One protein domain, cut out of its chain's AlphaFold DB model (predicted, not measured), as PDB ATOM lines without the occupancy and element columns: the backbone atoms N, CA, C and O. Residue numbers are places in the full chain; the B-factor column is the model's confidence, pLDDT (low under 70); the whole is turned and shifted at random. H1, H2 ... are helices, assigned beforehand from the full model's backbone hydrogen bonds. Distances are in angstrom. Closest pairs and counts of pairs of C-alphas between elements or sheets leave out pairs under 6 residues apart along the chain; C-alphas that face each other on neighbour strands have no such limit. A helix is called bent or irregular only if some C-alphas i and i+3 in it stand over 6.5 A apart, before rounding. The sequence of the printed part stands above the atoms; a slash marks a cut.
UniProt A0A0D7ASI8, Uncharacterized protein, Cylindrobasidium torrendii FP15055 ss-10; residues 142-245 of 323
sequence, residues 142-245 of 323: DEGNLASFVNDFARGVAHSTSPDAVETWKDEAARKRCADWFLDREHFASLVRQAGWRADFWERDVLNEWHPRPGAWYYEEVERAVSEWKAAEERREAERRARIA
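What this domain is: This is residues 142 to 245 of the 323 residues of an uncharacterized protein of Cylindrobasidium torrendii FP15055 ss-10 (UniProt A0A0D7ASI8). The two arms of the bent helix H4 lie between H1 and the long helix H5, making a loose four-part bundle, and the last residues of H5, 234 to 245, stick out far past the body. H3 and the short H2 lie toward the opposite end of the long axis, with H3 packed on the later part of H1. The printed part has 104 residues with five named helices, H1 to H5 in order, and no named strand; the class is all helix. The whole is loose, with a radius of gyration of the C-alphas of 16.2 A, and spans 59 by 27 by 21 A, its length owing much to the free end of H5.

How they stand to each other: H5, residues 216 to 245, is the longest helix. H4, residues 185 to 210, was assigned as one helix by its hydrogen bonds but is bent: C-alphas 194 and 197 are 9.0 A apart, and its arms H4a, residues 185 to 194, and H4b, residues 197 to 210, stand at a steep tilt of 44 degrees, opposite ways. H4b and H5 form a helical hairpin and touch at a shallow tilt of 16 degrees, opposite ways, through residues 197 to 203 and 219 to 230; their closest C-alphas, of Trp 197 and Val 226, are 5.7 A apart. H5 touches H4a with residues 221 to 225 alone, the closest C-alphas being those of Arg 193 and Ala 225, 5.8 A apart. H1, residues 143 to 160, touches H4b at a shallow tilt of 3 degrees, the same way, with the C-alphas of Ala 158 and Trp 210 closest at 4.8 A. With residues 143 to 150 alone H1 touches H4a, the closest C-alphas being those of Ala 147 and Gln 194, 5.8 A apart. H1 and H5 are apart. H1, H4a, H4b and H5 form an up and down bundle, each running against the one before it in the chain. H3, residues 172 to 183, touches residues 154 to 160 of H1 at a steep tilt of 44 degrees, opposite ways; the C-alphas of Ser 160 and Arg 175 are closest at 5.9 A. H2, residues 165 to 168, is close to H1 but not clearly touching, with the C-alphas of His 159 and Ala 165 closest at 6.2 A. Every O i to N i+4 pair is within hydrogen-bond range in H1, H3, H4a and H5; H4b has 3 of 10, beside 5 of 11 O i to N i+3 pairs, and H2 is too short for an O i to N i+4 pair.

Where its parts are: H5 is 43.6 A from first to last C-alpha and ends at C-alpha 245, (-16.839, 62.735, -12.635). H1 is 25.5 A long and begins at C-alpha 143, (-11.337, 38.261, -3.249). H4a is 14.3 A long, H4b 20.2 A, H3 16.4 A and H2 5.4 A.

The domain as a whole: The C-alphas farthest apart are those of Lys 170 and Ala 245, 58.8 A. Without residues 234 to 245, which stand free, the body spans 42 by 29 by 21 A. The printed part has no cut, and its four links are tight. The mean pLDDT of the printed part is 79.4, with low confidence at residues 143, 160 to 166, 168, 204 and 208 to 215.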
ATOM      1  N   ASP A 142     -14.204  35.754  -5.787       70.31
ATOM      2  CA  ASP A 142     -14.495  36.610  -4.645       70.31
ATOM      3  C   ASP A 142     -13.236  36.749  -3.782       70.31
ATOM      4  O   ASP A 142     -12.898  35.857  -2.994       70.31
ATOM      5  N   GLU A 143     -12.549  37.874  -3.973       68.44
ATOM      6  CA  GLU A 143     -11.337  38.261  -3.249       68.44
ATOM      7  C   GLU A 143     -11.568  38.336  -1.733       68.44
ATOM      8  O   GLU A 143     -10.691  37.960  -0.957       68.44
ATOM      9  N   GLY A 144     -12.760  38.746  -1.284       70.69
ATOM     10  CA  GLY A 144     -13.086  38.856   0.139       70.69
ATOM     11  C   GLY A 144     -13.193  37.491   0.821       70.69
ATOM     12  O   GLY A 144     -12.678  37.299   1.928       70.69
ATOM     13  N   ASN A 145     -13.816  36.526   0.142       72.88
ATOM     14  CA  ASN A 145     -13.901  35.143   0.612       72.88
ATOM     15  C   ASN A 145     -12.535  34.448   0.623       72.88
ATOM     16  O   ASN A 145     -12.226  33.713   1.563       72.88
ATOM     17  N   LEU A 146     -11.709  34.703  -0.392       79.25
ATOM     18  CA  LEU A 146     -10.352  34.173  -0.484       79.25
ATOM     19  C   LEU A 146      -9.456  34.741   0.625       79.25
ATOM     20  O   LEU A 146      -8.818  33.972   1.343       79.25
ATOM     21  N   ALA A 147      -9.498  36.054   0.851       79.81
ATOM     22  CA  ALA A 147      -8.768  36.694   1.938       79.81
ATOM     23  C   ALA A 147      -9.195  36.159   3.316       79.81
ATOM     24  O   ALA A 147      -8.353  35.888   4.172       79.81
ATOM     25  N   SER A 148     -10.504  35.968   3.537       80.44
ATOM     26  CA  SER A 148     -11.018  35.387   4.786       80.44
ATOM     27  C   SER A 148     -10.528  33.957   4.994       80.44
ATOM     28  O   SER A 148     -10.154  33.606   6.108       80.44
ATOM     29  N   PHE A 149     -10.525  33.140   3.937       85.56
ATOM     30  CA  PHE A 149     -10.038  31.768   4.014       85.56
ATOM     31  C   PHE A 149      -8.567  31.731   4.413       85.56
ATOM     32  O   PHE A 149      -8.192  31.004   5.326       85.56
ATOM     33  N   VAL A 150      -7.738  32.511   3.717       85.00
ATOM     34  CA  VAL A 150      -6.287  32.508   3.914       85.00
ATOM     35  C   VAL A 150      -5.932  32.995   5.318       85.00
ATOM     36  O   VAL A 150      -5.058  32.419   5.961       85.00
ATOM     37  N   ASN A 151      -6.673  33.975   5.838       84.69
ATOM     38  CA  ASN A 151      -6.542  34.428   7.219       84.69
ATOM     39  C   ASN A 151      -6.869  33.331   8.245       84.69
ATOM     40  O   ASN A 151      -6.097  33.100   9.171       84.69
ATOM     41  N   ASP A 152      -7.999  32.642   8.085       83.75
ATOM     42  CA  ASP A 152      -8.395  31.570   9.005       83.75
ATOM     43  C   ASP A 152      -7.442  30.368   8.914       83.75
ATOM     44  O   ASP A 152      -7.122  29.765   9.937       83.75
ATOM     45  N   PHE A 153      -6.933  30.061   7.716       85.62
ATOM     46  CA  PHE A 153      -5.886  29.058   7.520       85.62
ATOM     47  C   PHE A 153      -4.619  29.419   8.296       85.62
ATOM     48  O   PHE A 153      -4.145  28.604   9.080       85.62
ATOM     49  N   ALA A 154      -4.101  30.641   8.136       82.69
ATOM     50  CA  ALA A 154      -2.889  31.093   8.816       82.69
ATOM     51  C   ALA A 154      -3.019  31.018  10.346       82.69
ATOM     52  O   ALA A 154      -2.138  30.485  11.019       82.69
ATOM     53  N   ARG A 155      -4.155  31.465  10.897       80.62
ATOM     54  CA  ARG A 155      -4.459  31.343  12.335       80.62
ATOM     55  C   ARG A 155      -4.537  29.888  12.789       80.62
ATOM     56  O   ARG A 155      -4.032  29.538  13.850       80.62
ATOM     57  N   GLY A 156      -5.147  29.035  11.977       79.62
ATOM     58  CA  GLY A 156      -5.227  27.602  12.224       79.62
ATOM     59  C   GLY A 156      -3.864  26.905  12.248       79.62
ATOM     60  O   GLY A 156      -3.583  26.102  13.141       79.62
ATOM     61  N   VAL A 157      -2.974  27.264  11.317       79.50
ATOM     62  CA  VAL A 157      -1.579  26.796  11.306       79.50
ATOM     63  C   VAL A 157      -0.834  27.300  12.541       79.50
ATOM     64  O   VAL A 157      -0.157  26.507  13.195       79.50
ATOM     65  N   ALA A 158      -1.006  28.569  12.919       75.31
ATOM     66  CA  ALA A 158      -0.407  29.104  14.139       75.31
ATOM     67  C   ALA A 158      -0.861  28.341  15.390       75.31
ATOM     68  O   ALA A 158      -0.044  27.940  16.221       75.31
ATOM     69  N   HIS A 159      -2.161  28.051  15.481       71.88
ATOM     70  CA  HIS A 159      -2.707  27.258  16.571       71.88
ATOM     71  C   HIS A 159      -2.118  25.843  16.591       71.88
ATOM     72  O   HIS A 159      -1.805  25.347  17.669       71.88
ATOM     73  N   SER A 160      -1.890  25.210  15.433       68.00
ATOM     74  CA  SER A 160      -1.413  23.820  15.317       68.00
ATOM     75  C   SER A 160      -0.082  23.511  16.005       68.00
ATOM     76  O   SER A 160       0.193  22.359  16.342       68.00
ATOM     77  N   THR A 161       0.757  24.514  16.230       66.44
ATOM     78  CA  THR A 161       2.038  24.332  16.922       66.44
ATOM     79  C   THR A 161       1.977  24.736  18.392       66.44
ATOM     80  O   THR A 161       2.974  24.583  19.098       66.44
ATOM     81  N   SER A 162       0.834  25.240  18.869       65.50
ATOM     82  CA  SER A 162       0.614  25.516  20.287       65.50
ATOM     83  C   SER A 162       0.482  24.214  21.095       65.50
ATOM     84  O   SER A 162       0.071  23.183  20.548       65.50
ATOM     85  N   PRO A 163       0.788  24.231  22.406       65.06
ATOM     86  CA  PRO A 163       0.547  23.087  23.287       65.06
ATOM     87  C   PRO A 163      -0.913  22.609  23.270       65.06
ATOM     88  O   PRO A 163      -1.163  21.405  23.278       65.06
ATOM     89  N   ASP A 164      -1.865  23.540  23.166       65.19
ATOM     90  CA  ASP A 164      -3.304  23.248  23.175       65.19
ATOM     91  C   ASP A 164      -3.759  22.496  21.913       65.19
ATOM     92  O   ASP A 164      -4.699  21.696  21.947       65.19
ATOM     93  N   ALA A 165      -3.051  22.658  20.791       65.06
ATOM     94  CA  ALA A 165      -3.370  21.925  19.571       65.06
ATOM     95  C   ALA A 165      -3.079  20.424  19.651       65.06
ATOM     96  O   ALA A 165      -3.616  19.669  18.838       65.06
ATOM     97  N   VAL A 166      -2.284  19.960  20.623       67.56
ATOM     98  CA  VAL A 166      -1.975  18.530  20.801       67.56
ATOM     99  C   VAL A 166      -3.235  17.713  21.111       67.56
ATOM    100  O   VAL A 166      -3.327  16.550  20.710       67.56
ATOM    101  N   GLU A 167      -4.232  18.311  21.772       70.75
ATOM    102  CA  GLU A 167      -5.497  17.633  22.076       70.75
ATOM    103  C   GLU A 167      -6.326  17.356  20.817       70.75
ATOM    104  O   GLU A 167      -6.923  16.283  20.673       70.75
ATOM    105  N   THR A 168      -6.333  18.310  19.885       66.50
ATOM    106  CA  THR A 168      -7.185  18.272  18.689       66.50
ATOM    107  C   THR A 168      -6.483  17.593  17.518       66.50
ATOM    108  O   THR A 168      -7.055  16.752  16.823       66.50
ATOM    109  N   TRP A 169      -5.209  17.909  17.322       76.81
ATOM    110  CA  TRP A 169      -4.404  17.432  16.215       76.81
ATOM    111  C   TRP A 169      -3.312  16.538  16.799       76.81
ATOM    112  O   TRP A 169      -2.301  17.028  17.266       76.81
ATOM    113  N   LYS A 170      -3.503  15.213  16.832       80.56
ATOM    114  CA  LYS A 170      -2.595  14.301  17.568       80.56
ATOM    115  C   LYS A 170      -1.275  14.005  16.848       80.56
ATOM    116  O   LYS A 170      -0.257  13.788  17.498       80.56
ATOM    117  N   ASP A 171      -1.279  14.026  15.518       83.75
ATOM    118  CA  ASP A 171      -0.102  13.736  14.693       83.75
ATOM    119  C   ASP A 171       0.872  14.927  14.661       83.75
ATOM    120  O   ASP A 171       0.657  15.907  13.953       83.75
ATOM    121  N   GLU A 172       1.961  14.833  15.428       83.12
ATOM    122  CA  GLU A 172       2.992  15.877  15.493       83.12
ATOM    123  C   GLU A 172       3.726  16.074  14.167       83.12
ATOM    124  O   GLU A 172       4.057  17.205  13.811       83.12
ATOM    125  N   ALA A 173       3.958  14.997  13.414       84.19
ATOM    126  CA  ALA A 173       4.635  15.095  12.132       84.19
ATOM    127  C   ALA A 173       3.763  15.848  11.120       84.19
ATOM    128  O   ALA A 173       4.286  16.657  10.359       84.19
ATOM    129  N   ALA A 174       2.443  15.629  11.132       83.19
ATOM    130  CA  ALA A 174       1.508  16.397  10.307       83.19
ATOM    131  C   ALA A 174       1.475  17.883  10.683       83.19
ATOM    132  O   ALA A 174       1.552  18.731   9.795       83.19
ATOM    133  N   ARG A 175       1.445  18.206  11.985       82.12
ATOM    134  CA  ARG A 175       1.488  19.603  12.459       82.12
ATOM    135  C   ARG A 175       2.754  20.317  11.989       82.12
ATOM    136  O   ARG A 175       2.666  21.403  11.427       82.12
ATOM    137  N   LYS A 176       3.919  19.677  12.144       80.88
ATOM    138  CA  LYS A 176       5.204  20.228  11.682       80.88
ATOM    139  C   LYS A 176       5.241  20.422  10.170       80.88
ATOM    140  O   LYS A 176       5.577  21.510   9.731       80.88
ATOM    141  N   ARG A 177       4.815  19.431   9.378       85.44
ATOM    142  CA  ARG A 177       4.747  19.580   7.912       85.44
ATOM    143  C   ARG A 177       3.859  20.748   7.486       85.44
ATOM    144  O   ARG A 177       4.227  21.468   6.568       85.44
ATOM    145  N   CYS A 178       2.715  20.932   8.144       85.56
ATOM    146  CA  CYS A 178       1.813  22.046   7.858       85.56
ATOM    147  C   CYS A 178       2.464  23.402   8.171       85.56
ATOM    148  O   CYS A 178       2.438  24.317   7.349       85.56
ATOM    149  N   ALA A 179       3.103  23.502   9.339       80.81
ATOM    150  CA  ALA A 179       3.857  24.680   9.750       80.81
ATOM    151  C   ALA A 179       5.001  25.009   8.779       80.81
ATOM    152  O   ALA A 179       5.110  26.143   8.315       80.81
ATOM    153  N   ASP A 180       5.809  24.008   8.430       83.50
ATOM    154  CA  ASP A 180       6.938  24.148   7.511       83.50
ATOM    155  C   ASP A 180       6.467  24.560   6.108       83.50
ATOM    156  O   ASP A 180       7.064  25.438   5.492       83.50
ATOM    157  N   TRP A 181       5.366  23.978   5.619       88.56
ATOM    158  CA  TRP A 181       4.770  24.345   4.332       88.56
ATOM    159  C   TRP A 181       4.281  25.796   4.316       88.56
ATOM    160  O   TRP A 181       4.505  26.503   3.341       88.56
ATOM    161  N   PHE A 182       3.648  26.271   5.393       84.62
ATOM    162  CA  PHE A 182       3.207  27.666   5.486       84.62
ATOM    163  C   PHE A 182       4.381  28.650   5.576       84.62
ATOM    164  O   PHE A 182       4.294  29.739   5.016       84.62
ATOM    165  N   LEU A 183       5.462  28.278   6.276       78.56
ATOM    166  CA  LEU A 183       6.679  29.092   6.422       78.56
ATOM    167  C   LEU A 183       7.569  29.080   5.183       78.56
ATOM    168  O   LEU A 183       8.480  29.904   5.078       78.56
ATOM    169  N   ASP A 184       7.337  28.165   4.246       86.25
ATOM    170  CA  ASP A 184       8.067  28.178   2.992       86.25
ATOM    171  C   ASP A 184       7.910  29.535   2.289       86.25
ATOM    172  O   ASP A 184       6.830  30.129   2.226       86.25
ATOM    173  N   ARG A 185       9.025  30.040   1.755       82.94
ATOM    174  CA  ARG A 185       9.123  31.417   1.266       82.94
ATOM    175  C   ARG A 185       8.153  31.713   0.129       82.94
ATOM    176  O   ARG A 185       7.627  32.824   0.052       82.94
ATOM    177  N   GLU A 186       7.925  30.745  -0.752       87.62
ATOM    178  CA  GLU A 186       7.025  30.918  -1.891       87.62
ATOM    179  C   GLU A 186       5.564  30.846  -1.448       87.62
ATOM    180  O   GLU A 186       4.750  31.693  -1.833       87.62
ATOM    181  N   HIS A 187       5.240  29.874  -0.594       86.31
ATOM    182  CA  HIS A 187       3.888  29.679  -0.083       86.31
ATOM    183  C   HIS A 187       3.445  30.852   0.796       86.31
ATOM    184  O   HIS A 187       2.369  31.407   0.555       86.31
ATOM    185  N   PHE A 188       4.285  31.302   1.734       84.25
ATOM    186  CA  PHE A 188       3.987  32.437   2.607       84.25
ATOM    187  C   PHE A 188       3.697  33.708   1.803       84.25
ATOM    188  O   PHE A 188       2.626  34.299   1.938       84.25
ATOM    189  N   ALA A 189       4.602  34.099   0.899       82.69
ATOM    190  CA  ALA A 189       4.426  35.304   0.088       82.69
ATOM    191  C   ALA A 189       3.168  35.225  -0.802       82.69
ATOM    192  O   ALA A 189       2.454  36.213  -0.980       82.69
ATOM    193  N   SER A 190       2.863  34.042  -1.343       85.00
ATOM    194  CA  SER A 190       1.647  33.803  -2.128       85.00
ATOM    195  C   SER A 190       0.375  33.987  -1.293       85.00
ATOM    196  O   SER A 190      -0.551  34.676  -1.727       85.00
ATOM    197  N   LEU A 191       0.340  33.416  -0.085       84.88
ATOM    198  CA  LEU A 191      -0.790  33.526   0.839       84.88
ATOM    199  C   LEU A 191      -0.978  34.960   1.343       84.88
ATOM    200  O   LEU A 191      -2.100  35.453   1.370       84.88
ATOM    201  N   VAL A 192       0.102  35.664   1.667       81.75
ATOM    202  CA  VAL A 192       0.041  37.062   2.113       81.75
ATOM    203  C   VAL A 192      -0.550  37.964   1.023       81.75
ATOM    204  O   VAL A 192      -1.462  38.747   1.289       81.75
ATOM    205  N   ARG A 193      -0.123  37.806  -0.238       81.19
ATOM    206  CA  ARG A 193      -0.715  38.551  -1.368       81.19
ATOM    207  C   ARG A 193      -2.201  38.252  -1.550       81.19
ATOM    208  O   ARG A 193      -2.976  39.139  -1.889       81.19
ATOM    209  N   GLN A 194      -2.595  37.006  -1.319       83.31
ATOM    210  CA  GLN A 194      -3.985  36.560  -1.382       83.31
ATOM    211  C   GLN A 194      -4.833  37.083  -0.213       83.31
ATOM    212  O   GLN A 194      -6.017  37.356  -0.393       83.31
ATOM    213  N   ALA A 195      -4.245  37.252   0.972       81.50
ATOM    214  CA  ALA A 195      -4.912  37.845   2.128       81.50
ATOM    215  C   ALA A 195      -5.221  39.339   1.924       81.50
ATOM    216  O   ALA A 195      -6.207  39.844   2.470       81.50
ATOM    217  N   GLY A 196      -4.412  40.042   1.124       83.12
ATOM    218  CA  GLY A 196      -4.600  41.462   0.833       83.12
ATOM    219  C   GLY A 196      -4.626  42.288   2.119       83.12
ATOM    220  O   GLY A 196      -3.742  42.148   2.961       83.12
ATOM    221  N   TRP A 197      -5.664  43.110   2.302       82.12
ATOM    222  CA  TRP A 197      -5.796  43.936   3.507       82.12
ATOM    223  C   TRP A 197      -5.771  43.132   4.801       82.12
ATOM    224  O   TRP A 197      -5.194  43.622   5.754       82.12
ATOM    225  N   ARG A 198      -6.312  41.902   4.818       82.06
ATOM    226  CA  ARG A 198      -6.387  41.066   6.030       82.06
ATOM    227  C   ARG A 198      -5.030  40.571   6.527       82.06
ATOM    228  O   ARG A 198      -4.972  40.003   7.614       82.06
ATOM    229  N   ALA A 199      -3.965  40.729   5.739       81.50
ATOM    230  CA  ALA A 199      -2.611  40.422   6.188       81.50
ATOM    231  C   ALA A 199      -2.175  41.329   7.356       81.50
ATOM    232  O   ALA A 199      -1.294  40.950   8.120       81.50
ATOM    233  N   ASP A 200      -2.816  42.486   7.542       81.44
ATOM    234  CA  ASP A 200      -2.573  43.386   8.673       81.44
ATOM    235  C   ASP A 200      -2.817  42.726  10.044       81.44
ATOM    236  O   ASP A 200      -2.098  43.000  11.003       81.44
ATOM    237  N   PHE A 201      -3.773  41.801  10.143       76.06
ATOM    238  CA  PHE A 201      -4.048  41.059  11.376       76.06
ATOM    239  C   PHE A 201      -2.981  40.004  11.691       76.06
ATOM    240  O   PHE A 201      -2.915  39.515  12.819       76.06
ATOM    241  N   TRP A 202      -2.139  39.633  10.724       79.75
ATOM    242  CA  TRP A 202      -1.262  38.469  10.851       79.75
ATOM    243  C   TRP A 202      -0.059  38.744  11.729       79.75
ATOM    244  O   TRP A 202       0.408  37.829  12.396       79.75
ATOM    245  N   GLU A 203       0.422  39.985  11.776       70.12
ATOM    246  CA  GLU A 203       1.511  40.361  12.673       70.12
ATOM    247  C   GLU A 203       1.165  39.989  14.119       70.12
ATOM    248  O   GLU A 203       1.923  39.282  14.780       70.12
ATOM    249  N   ARG A 204      -0.031  40.372  14.582       66.94
ATOM    250  CA  ARG A 204      -0.485  40.105  15.950       66.94
ATOM    251  C   ARG A 204      -1.051  38.699  16.139       66.94
ATOM    252  O   ARG A 204      -0.665  38.034  17.090       66.94
ATOM    253  N   ASP A 205      -1.950  38.265  15.261       70.31
ATOM    254  CA  ASP A 205      -2.794  37.086  15.503       70.31
ATOM    255  C   ASP A 205      -2.183  35.785  14.946       70.31
ATOM    256  O   ASP A 205      -2.731  34.704  15.147       70.31
ATOM    257  N   VAL A 206      -1.081  35.878  14.193       72.94
ATOM    258  CA  VAL A 206      -0.401  34.725  13.585       72.94
ATOM    259  C   VAL A 206       1.076  34.758  13.956       72.94
ATOM    260  O   VAL A 206       1.512  33.932  14.738       72.94
ATOM    261  N   LEU A 207       1.858  35.721  13.470       73.06
ATOM    262  CA  LEU A 207       3.313  35.747  13.651       73.06
ATOM    263  C   LEU A 207       3.722  35.886  15.125       73.06
ATOM    264  O   LEU A 207       4.573  35.128  15.594       73.06
ATOM    265  N   ASN A 208       3.080  36.802  15.856       68.19
ATOM    266  CA  ASN A 208       3.348  37.010  17.277       68.19
ATOM    267  C   ASN A 208       2.814  35.877  18.155       68.19
ATOM    268  O   ASN A 208       3.463  35.550  19.135       68.19
ATOM    269  N   GLU A 209       1.669  35.261  17.847       65.31
ATOM    270  CA  GLU A 209       1.154  34.127  18.636       65.31
ATOM    271  C   GLU A 209       1.943  32.843  18.369       65.31
ATOM    272  O   GLU A 209       2.228  32.077  19.288       65.31
ATOM    273  N   TRP A 210       2.371  32.634  17.128       66.62
ATOM    274  CA  TRP A 210       2.951  31.378  16.678       66.62
ATOM    275  C   TRP A 210       4.347  31.087  17.250       66.62
ATOM    276  O   TRP A 210       4.743  29.925  17.339       66.62
ATOM    277  N   HIS A 211       5.098  32.123  17.645       57.03
ATOM    278  CA  HIS A 211       6.456  32.018  18.201       57.03
ATOM    279  C   HIS A 211       7.424  31.036  17.470       57.03
ATOM    280  O   HIS A 211       8.291  30.455  18.140       57.03
ATOM    281  N   PRO A 212       7.420  30.840  16.126       52.84
ATOM    282  CA  PRO A 212       8.651  30.369  15.489       52.84
ATOM    283  C   PRO A 212       9.700  31.458  15.755       52.84
ATOM    284  O   PRO A 212       9.322  32.592  15.987       52.84
ATOM    285  N   ARG A 213      11.009  31.193  15.768       53.03
ATOM    286  CA  ARG A 213      11.994  32.297  15.776       53.03
ATOM    287  C   ARG A 213      11.971  32.931  14.379       53.03
ATOM    288  O   ARG A 213      12.689  32.419  13.517       53.03
ATOM    289  N   PRO A 214      11.137  33.942  14.072       57.84
ATOM    290  CA  PRO A 214      10.885  34.299  12.694       57.84
ATOM    291  C   PRO A 214      11.998  35.261  12.276       57.84
ATOM    292  O   PRO A 214      12.391  36.152  13.031       57.84
ATOM    293  N   GLY A 215      12.547  35.087  11.078       61.50
ATOM    294  CA  GLY A 215      13.381  36.141  10.507       61.50
ATOM    295  C   GLY A 215      12.545  37.409  10.293       61.50
ATOM    296  O   GLY A 215      11.340  37.312  10.063       61.50
ATOM    297  N   ALA A 216      13.185  38.581  10.313       70.38
ATOM    298  CA  ALA A 216      12.531  39.867  10.029       70.38
ATOM    299  C   ALA A 216      11.757  39.866   8.693       70.38
ATOM    300  O   ALA A 216      10.748  40.549   8.552       70.38
ATOM    301  N   TRP A 217      12.168  39.014   7.750       81.25
ATOM    302  CA  TRP A 217      11.598  38.936   6.410       81.25
ATOM    303  C   TRP A 217      10.091  38.622   6.360       81.25
ATOM    304  O   TRP A 217       9.425  39.105   5.452       81.25
ATOM    305  N   TYR A 218       9.528  37.839   7.295       76.69
ATOM    306  CA  TYR A 218       8.082  37.552   7.288       76.69
ATOM    307  C   TYR A 218       7.263  38.817   7.562       76.69
ATOM    308  O   TYR A 218       6.251  39.055   6.906       76.69
ATOM    309  N   TYR A 219       7.729  39.639   8.507       80.25
ATOM    310  CA  TYR A 219       7.111  40.920   8.846       80.25
ATOM    311  C   TYR A 219       7.252  41.910   7.688       80.25
ATOM    312  O   TYR A 219       6.266  42.522   7.288       80.25
ATOM    313  N   GLU A 220       8.442  41.989   7.082       84.19
ATOM    314  CA  GLU A 220       8.692  42.820   5.895       84.19
ATOM    315  C   GLU A 220       7.794  42.421   4.709       84.19
ATOM    316  O   GLU A 220       7.290  43.278   3.986       84.19
ATOM    317  N   GLU A 221       7.563  41.121   4.499       85.31
ATOM    318  CA  GLU A 221       6.691  40.621   3.432       85.31
ATOM    319  C   GLU A 221       5.219  40.994   3.672       85.31
ATOM    320  O   GLU A 221       4.535  41.416   2.736       85.31
ATOM    321  N   VAL A 222       4.748  40.889   4.920       82.75
ATOM    322  CA  VAL A 222       3.408  41.346   5.323       82.75
ATOM    323  C   VAL A 222       3.269  42.854   5.114       82.75
ATOM    324  O   VAL A 222       2.330  43.294   4.447       82.75
ATOM    325  N   GLU A 223       4.219  43.650   5.609       85.81
ATOM    326  CA  GLU A 223       4.218  45.109   5.465       85.81
ATOM    327  C   GLU A 223       4.204  45.531   3.989       85.81
ATOM    328  O   GLU A 223       3.412  46.394   3.579       85.81
ATOM    329  N   ARG A 224       5.032  44.879   3.166       85.81
ATOM    330  CA  ARG A 224       5.084  45.110   1.723       85.81
ATOM    331  C   ARG A 224       3.733  44.841   1.070       85.81
ATOM    332  O   ARG A 224       3.229  45.705   0.357       85.81
ATOM    333  N   ALA A 225       3.132  43.679   1.310       84.00
ATOM    334  CA  ALA A 225       1.872  43.307   0.673       84.00
ATOM    335  C   ALA A 225       0.699  44.197   1.107       84.00
ATOM    336  O   ALA A 225      -0.125  44.582   0.275       84.00
ATOM    337  N   VAL A 226       0.640  44.583   2.386       83.56
ATOM    338  CA  VAL A 226      -0.360  45.538   2.888       83.56
ATOM    339  C   VAL A 226      -0.195  46.897   2.203       83.56
ATOM    340  O   VAL A 226      -1.183  47.516   1.802       83.56
ATOM    341  N   SER A 227       1.046  47.355   2.024       85.19
ATOM    342  CA  SER A 227       1.350  48.612   1.332       85.19
ATOM    343  C   SER A 227       0.968  48.561  -0.152       85.19
ATOM    344  O   SER A 227       0.330  49.484  -0.661       85.19
ATOM    345  N   GLU A 228       1.290  47.463  -0.841       87.44
ATOM    346  CA  GLU A 228       0.897  47.225  -2.235       87.44
ATOM    347  C   GLU A 228      -0.629  47.194  -2.401       87.44
ATOM    348  O   GLU A 228      -1.161  47.814  -3.327       87.44
ATOM    349  N   TRP A 229      -1.342  46.527  -1.489       85.31
ATOM    350  CA  TRP A 229      -2.802  46.474  -1.504       85.31
ATOM    351  C   TRP A 229      -3.424  47.864  -1.322       85.31
ATOM    352  O   TRP A 229      -4.300  48.242  -2.104       85.31
ATOM    353  N   LYS A 230      -2.941  48.656  -0.351       87.25
ATOM    354  CA  LYS A 230      -3.406  50.038  -0.125       87.25
ATOM    355  C   LYS A 230      -3.213  50.900  -1.373       87.25
ATOM    356  O   LYS A 230      -4.159  51.538  -1.825       87.25
ATOM    357  N   ALA A 231      -2.032  50.843  -1.987       89.19
ATOM    358  CA  ALA A 231      -1.752  51.578  -3.218       89.19
ATOM    359  C   ALA A 231      -2.658  51.136  -4.385       89.19
ATOM    360  O   ALA A 231      -3.083  51.959  -5.196       89.19
ATOM    361  N   ALA A 232      -2.972  49.842  -4.494       86.56
ATOM    362  CA  ALA A 232      -3.898  49.338  -5.507       86.56
ATOM    363  C   ALA A 232      -5.347  49.795  -5.260       86.56
ATOM    364  O   ALA A 232      -6.053  50.109  -6.219       86.56
ATOM    365  N   GLU A 233      -5.791  49.848  -4.002       84.94
ATOM    366  CA  GLU A 233      -7.109  50.374  -3.626       84.94
ATOM    367  C   GLU A 233      -7.224  51.868  -3.944       84.94
ATOM    368  O   GLU A 233      -8.197  52.287  -4.564       84.94
ATOM    369  N   GLU A 234      -6.203  52.661  -3.612       90.75
ATOM    370  CA  GLU A 234      -6.158  54.091  -3.930       90.75
ATOM    371  C   GLU A 234      -6.262  54.350  -5.436       90.75
ATOM    372  O   GLU A 234      -7.017  55.226  -5.860       90.75
ATOM    373  N   ARG A 235      -5.566  53.554  -6.262       91.44
ATOM    374  CA  ARG A 235      -5.694  53.628  -7.727       91.44
ATOM    375  C   ARG A 235      -7.113  53.291  -8.187       91.44
ATOM    376  O   ARG A 235      -7.685  54.048  -8.967       91.44
ATOM    377  N   ARG A 236      -7.703  52.200  -7.682       88.56
ATOM    378  CA  ARG A 236      -9.077  51.787  -8.031       88.56
ATOM    379  C   ARG A 236     -10.116  52.832  -7.614       88.56
ATOM    380  O   ARG A 236     -11.057  53.097  -8.362       88.56
ATOM    381  N   GLU A 237      -9.943  53.459  -6.457       90.44
ATOM    382  CA  GLU A 237     -10.813  54.531  -5.974       90.44
ATOM    383  C   GLU A 237     -10.632  55.825  -6.785       90.44
ATOM    384  O   GLU A 237     -11.620  56.476  -7.130       90.44
ATOM    385  N   ALA A 238      -9.403  56.179  -7.166       92.00
ATOM    386  CA  ALA A 238      -9.143  57.309  -8.057       92.00
ATOM    387  C   ALA A 238      -9.796  57.108  -9.435       92.00
ATOM    388  O   ALA A 238     -10.462  58.013  -9.941       92.00
ATOM    389  N   GLU A 239      -9.687  55.907 -10.010       92.00
ATOM    390  CA  GLU A 239     -10.372  55.539 -11.254       92.00
ATOM    391  C   GLU A 239     -11.896  55.605 -11.112       92.00
ATOM    392  O   GLU A 239     -12.579  56.125 -11.997       92.00
ATOM    393  N   ARG A 240     -12.449  55.122  -9.992       91.19
ATOM    394  CA  ARG A 240     -13.888  55.203  -9.703       91.19
ATOM    395  C   ARG A 240     -14.360  56.654  -9.652       91.19
ATOM    396  O   ARG A 240     -15.359  56.988 -10.287       91.19
ATOM    397  N   ARG A 241     -13.636  57.526  -8.944       91.50
ATOM    398  CA  ARG A 241     -13.942  58.964  -8.871       91.50
ATOM    399  C   ARG A 241     -13.856  59.633 -10.237       91.50
ATOM    400  O   ARG A 241     -14.736  60.422 -10.570       91.50
ATOM    401  N   ALA A 242     -12.852  59.288 -11.042       90.12
ATOM    402  CA  ALA A 242     -12.714  59.802 -12.401       90.12
ATOM    403  C   ALA A 242     -13.889  59.383 -13.303       90.12
ATOM    404  O   ALA A 242     -14.398  60.212 -14.053       90.12
ATOM    405  N   ARG A 243     -14.369  58.134 -13.191       88.00
ATOM    406  CA  ARG A 243     -15.562  57.662 -13.920       88.00
ATOM    407  C   ARG A 243     -16.828  58.403 -13.500       88.00
ATOM    408  O   ARG A 243     -17.535  58.902 -14.360       88.00
ATOM    409  N   ILE A 244     -17.069  58.547 -12.195       88.56
ATOM    410  CA  ILE A 244     -18.232  59.292 -11.678       88.56
ATOM    411  C   ILE A 244     -18.190  60.754 -12.144       88.56
ATOM    412  O   ILE A 244     -19.210  61.311 -12.543       88.56
ATOM    413  N   ALA A 245     -17.011  61.380 -12.127       86.44
ATOM    414  CA  ALA A 245     -16.839  62.735 -12.635       86.44
ATOM    415  C   ALA A 245     -17.133  62.825 -14.144       86.44
ATOM    416  O   ALA A 245     -17.810  63.758 -14.566       86.44
TER     417      ALA A 245